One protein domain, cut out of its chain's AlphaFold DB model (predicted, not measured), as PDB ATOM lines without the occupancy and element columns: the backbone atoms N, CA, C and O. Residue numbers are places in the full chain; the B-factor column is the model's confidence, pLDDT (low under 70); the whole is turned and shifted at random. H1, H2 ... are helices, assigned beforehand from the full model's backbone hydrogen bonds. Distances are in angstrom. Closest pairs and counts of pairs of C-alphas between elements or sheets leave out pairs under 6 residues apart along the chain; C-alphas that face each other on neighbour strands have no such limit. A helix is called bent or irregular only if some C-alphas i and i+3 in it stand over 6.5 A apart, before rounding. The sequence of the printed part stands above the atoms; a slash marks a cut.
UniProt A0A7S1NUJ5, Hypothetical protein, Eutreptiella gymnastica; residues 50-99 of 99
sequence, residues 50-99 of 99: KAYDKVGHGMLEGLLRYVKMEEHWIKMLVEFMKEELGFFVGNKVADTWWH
ATOM      1  N   LYS A  50     -26.395  33.840  36.001       73.56
ATOM      2  CA  LYS A  50     -26.499  32.977  37.194       73.56
ATOM      3  C   LYS A  50     -27.942  32.775  37.671       73.56
ATOM      4  O   LYS A  50     -28.349  33.313  38.697       73.56
ATOM      5  N   ALA A  51     -28.707  31.990  36.913       73.50
ATOM      6  CA  ALA A  51     -30.143  31.798  37.129       73.50
ATOM      7  C   ALA A  51     -30.516  31.467  38.591       73.50
ATOM      8  O   ALA A  51     -31.477  32.024  39.111       73.50
ATOM      9  N   TYR A  52     -29.721  30.643  39.280       70.38
ATOM     10  CA  TYR A  52     -29.960  30.283  40.683       70.38
ATOM     11  C   TYR A  52     -29.903  31.473  41.655       70.38
ATOM     12  O   TYR A  52     -30.638  31.479  42.634       70.38
ATOM     13  N   ASP A  53     -29.107  32.504  41.361       71.00
ATOM     14  CA  ASP A  53     -28.953  33.679  42.231       71.00
ATOM     15  C   ASP A  53     -30.023  34.753  41.963       71.00
ATOM     16  O   ASP A  53     -30.169  35.706  42.732       71.00
ATOM     17  N   LYS A  54     -30.706  34.679  40.812       73.38
ATOM     18  CA  LYS A  54     -31.524  35.780  40.269       73.38
ATOM     19  C   LYS A  54     -32.999  35.447  40.093       73.38
ATOM     20  O   LYS A  54     -33.804  36.372  39.973       73.38
ATOM     21  N   VAL A  55     -33.374  34.171  40.065       76.06
ATOM     22  CA  VAL A  55     -34.780  33.773  39.930       76.06
ATOM     23  C   VAL A  55     -35.525  34.069  41.232       76.06
ATOM     24  O   VAL A  55     -35.220  33.525  42.288       76.06
ATOM     25  N   GLY A  56     -36.539  34.933  41.158       78.31
ATOM     26  CA  GLY A  56     -37.387  35.235  42.308       78.31
ATOM     27  C   GLY A  56     -38.201  34.011  42.730       78.31
ATOM     28  O   GLY A  56     -38.952  33.458  41.927       78.31
ATOM     29  N   HIS A  57     -38.118  33.617  44.003       81.00
ATOM     30  CA  HIS A  57     -38.802  32.420  44.516       81.00
ATOM     31  C   HIS A  57     -40.329  32.454  44.318       81.00
ATOM     32  O   HIS A  57     -40.940  31.411  44.102       81.00
ATOM     33  N   GLY A  58     -40.945  33.643  44.305       83.88
ATOM     34  CA  GLY A  58     -42.376  33.797  44.016       83.88
ATOM     35  C   GLY A  58     -42.772  33.388  42.589       83.88
ATOM     36  O   GLY A  58     -43.881  32.906  42.377       83.88
ATOM     37  N   MET A  59     -41.862  33.514  41.614       84.56
ATOM     38  CA  MET A  59     -42.093  33.026  40.249       84.56
ATOM     39  C   MET A  59     -42.163  31.494  40.225       84.56
ATOM     40  O   MET A  59     -43.068  30.927  39.616       84.56
ATOM     41  N   LEU A  60     -41.229  30.831  40.914       84.81
ATOM     42  CA  LEU A  60     -41.189  29.371  41.009       84.81
ATOM     43  C   LEU A  60     -42.423  28.835  41.736       84.81
ATOM     44  O   LEU A  60     -43.058  27.905  41.250       84.81
ATOM     45  N   GLU A  61     -42.818  29.468  42.839       89.19
ATOM     46  CA  GLU A  61     -44.055  29.129  43.545       89.19
ATOM     47  C   GLU A  61     -45.286  29.240  42.627       89.19
ATOM     48  O   GLU A  61     -46.099  28.316  42.566       89.19
ATOM     49  N   GLY A  62     -45.400  30.332  41.862       89.44
ATOM     50  CA  GLY A  62     -46.491  30.526  40.904       89.44
ATOM     51  C   GLY A  62     -46.549  29.438  39.826       89.44
ATOM     52  O   GLY A  62     -47.632  28.933  39.526       89.44
ATOM     53  N   LEU A  63     -45.397  29.026  39.288       87.75
ATOM     54  CA  LEU A  63     -45.311  27.942  38.301       87.75
ATOM     55  C   LEU A  63     -45.735  26.590  38.886       87.75
ATOM     56  O   LEU A  63     -46.506  25.865  38.256       87.75
ATOM     57  N   LEU A  64     -45.287  26.268  40.102       89.19
ATOM     58  CA  LEU A  64     -45.644  25.016  40.778       89.19
ATOM     59  C   LEU A  64     -47.150  24.940  41.075       89.19
ATOM     60  O   LEU A  64     -47.771  23.893  40.867       89.19
ATOM     61  N   ARG A  65     -47.758  26.060  41.491       91.12
ATOM     62  CA  ARG A  65     -49.214  26.170  41.670       91.12
ATOM     63  C   ARG A  65     -49.963  26.044  40.343       91.12
ATOM     64  O   ARG A  65     -50.980  25.356  40.287       91.12
ATOM     65  N   TYR A  66     -49.458  26.657  39.267       90.06
ATOM     66  CA  TYR A  66     -50.066  26.574  37.933       90.06
ATOM     67  C   TYR A  66     -50.172  25.127  37.437       90.06
ATOM     68  O   TYR A  66     -51.219  24.723  36.930       90.06
ATOM     69  N   VAL A  67     -49.137  24.313  37.662       89.50
ATOM     70  CA  VAL A  67     -49.170  22.881  37.314       89.50
ATOM     71  C   VAL A  67     -49.900  22.006  38.327       89.50
ATOM     72  O   VAL A  67     -49.878  20.785  38.194       89.50
ATOM     73  N   LYS A  68     -50.590  22.610  39.302       90.12
ATOM     74  CA  LYS A  68     -51.388  21.928  40.330       90.12
ATOM     75  C   LYS A  68     -50.568  20.957  41.184       90.12
ATOM     76  O   LYS A  68     -51.066  19.900  41.568       90.12
ATOM     77  N   MET A  69     -49.315  21.302  41.479       89.19
ATOM     78  CA  MET A  69     -48.556  20.576  42.494       89.19
ATOM     79  C   MET A  69     -49.231  20.752  43.862       89.19
ATOM     80  O   MET A  69     -49.764  21.817  44.165       89.19
ATOM     81  N   GLU A  70     -49.239  19.707  44.688       90.25
ATOM     82  CA  GLU A  70     -49.897  19.778  45.995       90.25
ATOM     83  C   GLU A  70     -49.156  20.744  46.929       90.25
ATOM     84  O   GLU A  70     -47.925  20.763  46.984       90.25
ATOM     85  N   GLU A  71     -49.904  21.526  47.709       90.12
ATOM     86  CA  GLU A  71     -49.349  22.648  48.479       90.12
ATOM     87  C   GLU A  71     -48.274  22.255  49.500       90.12
ATOM     88  O   GLU A  71     -47.396  23.056  49.816       90.12
ATOM     89  N   HIS A  72     -48.295  21.024  50.014       89.00
ATOM     90  CA  HIS A  72     -47.248  20.567  50.927       89.00
ATOM     91  C   HIS A  72     -45.896  20.377  50.217       89.00
ATOM     92  O   HIS A  72     -44.862  20.719  50.790       89.00
ATOM     93  N   TRP A  73     -45.891  19.921  48.957       89.19
ATOM     94  CA  TRP A  73     -44.675  19.837  48.140       89.19
ATOM     95  C   TRP A  73     -44.154  21.225  47.774       89.19
ATOM     96  O   TRP A  73     -42.948  21.462  47.838       89.19
ATOM     97  N   ILE A  74     -45.054  22.157  47.445       89.75
ATOM     98  CA  ILE A  74     -44.691  23.544  47.126       89.75
ATOM     99  C   ILE A  74     -44.008  24.205  48.324       89.75
ATOM    100  O   ILE A  74     -42.921  24.761  48.172       89.75
ATOM    101  N   LYS A  75     -44.596  24.097  49.522       87.31
ATOM    102  CA  LYS A  75     -44.009  24.637  50.758       87.31
ATOM    103  C   LYS A  75     -42.610  24.088  51.013       87.31
ATOM    104  O   LYS A  75     -41.688  24.873  51.189       87.31
ATOM    105  N   MET A  76     -42.447  22.767  50.938       86.62
ATOM    106  CA  MET A  76     -41.152  22.121  51.150       86.62
ATOM    107  C   MET A  76     -40.091  22.599  50.142       86.62
ATOM    108  O   MET A  76     -38.949  22.836  50.523       86.62
ATOM    109  N   LEU A  77     -40.446  22.765  48.862       85.81
ATOM    110  CA  LEU A  77     -39.519  23.275  47.844       85.81
ATOM    111  C   LEU A  77     -39.169  24.751  48.067       85.81
ATOM    112  O   LEU A  77     -38.016  25.140  47.907       85.81
ATOM    113  N   VAL A  78     -40.141  25.579  48.449       84.44
ATOM    114  CA  VAL A  78     -39.908  26.998  48.758       84.44
ATOM    115  C   VAL A  78     -39.036  27.166  50.001       84.44
ATOM    116  O   VAL A  78     -38.175  28.042  50.011       84.44
ATOM    117  N   GLU A  79     -39.228  26.339  51.028       82.94
ATOM    118  CA  GLU A  79     -38.356  26.289  52.208       82.94
ATOM    119  C   GLU A  79     -36.934  25.880  51.820       82.94
ATOM    120  O   GLU A  79     -35.990  26.601  52.132       82.94
ATOM    121  N   PHE A  80     -36.789  24.816  51.027       81.44
ATOM    122  CA  PHE A  80     -35.493  24.373  50.513       81.44
ATOM    123  C   PHE A  80     -34.740  25.464  49.733       81.44
ATOM    124  O   PHE A  80     -33.525  25.561  49.840       81.44
ATOM    125  N   MET A  81     -35.445  26.299  48.965       77.38
ATOM    126  CA  MET A  81     -34.834  27.413  48.224       77.38
ATOM    127  C   MET A  81     -34.485  28.618  49.108       77.38
ATOM    128  O   MET A  81     -33.658  29.441  48.723       77.38
ATOM    129  N   LYS A  82     -35.150  28.776  50.258       75.19
ATOM    130  CA  LYS A  82     -34.905  29.876  51.205       75.19
ATOM    131  C   LYS A  82     -33.756  29.578  52.162       75.19
ATOM    132  O   LYS A  82     -33.121  30.516  52.634       75.19
ATOM    133  N   GLU A  83     -33.524  28.310  52.468       66.44
ATOM    134  CA  GLU A  83     -32.384  27.882  53.270       66.44
ATOM    135  C   GLU A  83     -31.119  27.810  52.403       66.44
ATOM    136  O   GLU A  83     -31.175  27.482  51.218       66.44
ATOM    137  N   GLU A  84     -29.950  28.115  52.977       59.06
ATOM    138  CA  GLU A  84     -28.693  27.802  52.297       59.06
ATOM    139  C   GLU A  84     -28.668  26.292  52.031       59.06
ATOM    140  O   GLU A  84     -28.759  25.495  52.963       59.06
ATOM    141  N   LEU A  85     -28.537  25.895  50.760       52.84
ATOM    142  CA  LEU A  85     -28.520  24.501  50.276       52.84
ATOM    143  C   LEU A  85     -27.661  23.538  51.125       52.84
ATOM    144  O   LEU A  85     -27.931  22.338  51.160       52.84
ATOM    145  N   GLY A  86     -26.636  24.049  51.818       49.81
ATOM    146  CA  GLY A  86     -25.788  23.280  52.730       49.81
ATOM    147  C   GLY A  86     -26.436  22.890  54.068       49.81
ATOM    148  O   GLY A  86     -26.057  21.871  54.641       49.81
ATOM    149  N   PHE A  87     -27.421  23.644  54.563       50.06
ATOM    150  CA  PHE A  87     -28.011  23.447  55.895       50.06
ATOM    151  C   PHE A  87     -29.110  22.366  55.903       50.06
ATOM    152  O   PHE A  87     -29.196  21.566  56.836       50.06
ATOM    153  N   PHE A  88     -29.893  22.266  54.823       50.03
ATOM    154  CA  PHE A  88     -31.013  21.318  54.724       50.03
ATOM    155  C   PHE A  88     -30.556  19.854  54.605       50.03
ATOM    156  O   PHE A  88     -31.173  18.959  55.186       50.03
ATOM    157  N   VAL A  89     -29.455  19.591  53.887       53.88
ATOM    158  CA  VAL A  89     -28.893  18.233  53.748       53.88
ATOM    159  C   VAL A  89     -28.273  17.761  55.067       53.88
ATOM    160  O   VAL A  89     -28.449  16.604  55.436       53.88
ATOM    161  N   GLY A  90     -27.609  18.651  55.811       51.94
ATOM    162  CA  GLY A  90     -27.005  18.319  57.105       51.94
ATOM    163  C   GLY A  90     -28.037  17.921  58.161       51.94
ATOM    164  O   GLY A  90     -27.885  16.882  58.800       51.94
ATOM    165  N   ASN A  91     -29.118  18.695  58.300       51.22
ATOM    166  CA  ASN A  91     -30.111  18.447  59.349       51.22
ATOM    167  C   ASN A  91     -31.090  17.324  59.004       51.22
ATOM    168  O   ASN A  91     -31.359  16.483  59.853       51.22
ATOM    169  N   LYS A  92     -31.577  17.222  57.756       53.19
ATOM    170  CA  LYS A  92     -32.506  16.131  57.415       53.19
ATOM    171  C   LYS A  92     -31.846  14.761  57.389       53.19
ATOM    172  O   LYS A  92     -32.511  13.792  57.744       53.19
ATOM    173  N   VAL A  93     -30.573  14.668  56.992       51.56
ATOM    174  CA  VAL A  93     -29.812  13.414  57.087       51.56
ATOM    175  C   VAL A  93     -29.449  13.132  58.543       51.56
ATOM    176  O   VAL A  93     -29.535  11.989  58.950       51.56
ATOM    177  N   ALA A  94     -29.139  14.125  59.377       52.66
ATOM    178  CA  ALA A  94     -28.982  13.864  60.808       52.66
ATOM    179  C   ALA A  94     -30.278  13.294  61.421       52.66
ATOM    180  O   ALA A  94     -30.232  12.255  62.072       52.66
ATOM    181  N   ASP A  95     -31.437  13.882  61.125       53.44
ATOM    182  CA  ASP A  95     -32.719  13.464  61.705       53.44
ATOM    183  C   ASP A  95     -33.232  12.102  61.196       53.44
ATOM    184  O   ASP A  95     -34.004  11.442  61.890       53.44
ATOM    185  N   THR A  96     -32.797  11.629  60.020       51.53
ATOM    186  CA  THR A  96     -33.177  10.289  59.513       51.53
ATOM    187  C   THR A  96     -32.323   9.145  60.058       51.53
ATOM    188  O   THR A  96     -32.688   7.993  59.848       51.53
ATOM    189  N   TRP A  97     -31.211   9.425  60.742       47.25
ATOM    190  CA  TRP A  97     -30.316   8.391  61.289       47.25
ATOM    191  C   TRP A  97     -30.459   8.207  62.810       47.25
ATOM    192  O   TRP A  97     -29.765   7.375  63.393       47.25
ATOM    193  N   TRP A  98     -31.374   8.950  63.448       47.91
ATOM    194  CA  TRP A  98     -31.712   8.831  64.876       47.91
ATOM    195  C   TRP A  98     -33.107   8.226  65.142       47.91
ATOM    196  O   TRP A  98     -33.599   8.278  66.273       47.91
ATOM    197  N   HIS A  99     -33.715   7.601  64.129       40.88
ATOM    198  CA  HIS A  99     -34.889   6.727  64.233       40.88
ATOM    199  C   HIS A  99     -34.618   5.399  63.525       40.88
ATOM    200  O   HIS A  99     -35.165   4.378  63.999       40.88
TER     201      HIS A  99
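What this domain is: This is residues 50 to 99 of the 99 residues of the protein "Hypothetical protein" of Eutreptiella gymnastica (UniProt A0A7S1NUJ5). A helical hairpin, H2 and H3 side by side, makes the body of a flat and loose model; the short H1 lies beyond the first end of H2, and H4 leaves the last end of H3 at a corner as an arm. Residues 90 to 99, of which 90 to 96 belong to H4, stick out free. The printed part has 50 residues with four named helices, H1, H2, H3 and H4 in chain order, and no named strand: the class is all helix. It is loose, with a radius of gyration of the C-alphas of 13.1 A and spans of 37 by 28 by 10 A.

Where its parts are: H1 is residues 51 to 54, 5.3 A long, and begins at C-alpha 51 at (-30.143, 31.798, 37.129). H2 is residues 57 to 66, 14.3 A. H3 is residues 71 to 82, 16.4 A, and begins at C-alpha 71 at (-49.349, 22.648, 48.479). H4 is residues 85 to 96, 17.6 A, and ends at C-alpha 96 at (-33.177, 10.289, 59.513). H4 is neither bent nor irregular, but only just: C-alphas 86 and 89 are 6.0 A apart.

How they stand to each other: H2 and H3 touch as a hairpin, opposite ways at a shallow tilt of 19 degrees; their closest C-alphas, of Leu 64 and Ile 74, are 6.6 A apart. H3 and H4 are close but not clearly touching, at a steep tilt of 55 degrees; their closest C-alphas, of Phe 80 and Phe 88, are 6.9 A apart. H1 is apart from H2, H3 and H4, and H2 is apart from H4. Every O i to N i+4 pair is within hydrogen-bond range in H2 and H3, and 6 of 8 in H4; H1 is too short for such a pair.

The domain as a whole: The C-alphas farthest apart, of Lys 50 and His 99, are 38.6 A apart. Without residues 90 to 99 the body spans 28 by 22 by 10 A. The printed part has no cut, and the three links are tight. The mean pLDDT of the printed part is 73.0; residues 83 to 99 are under 70.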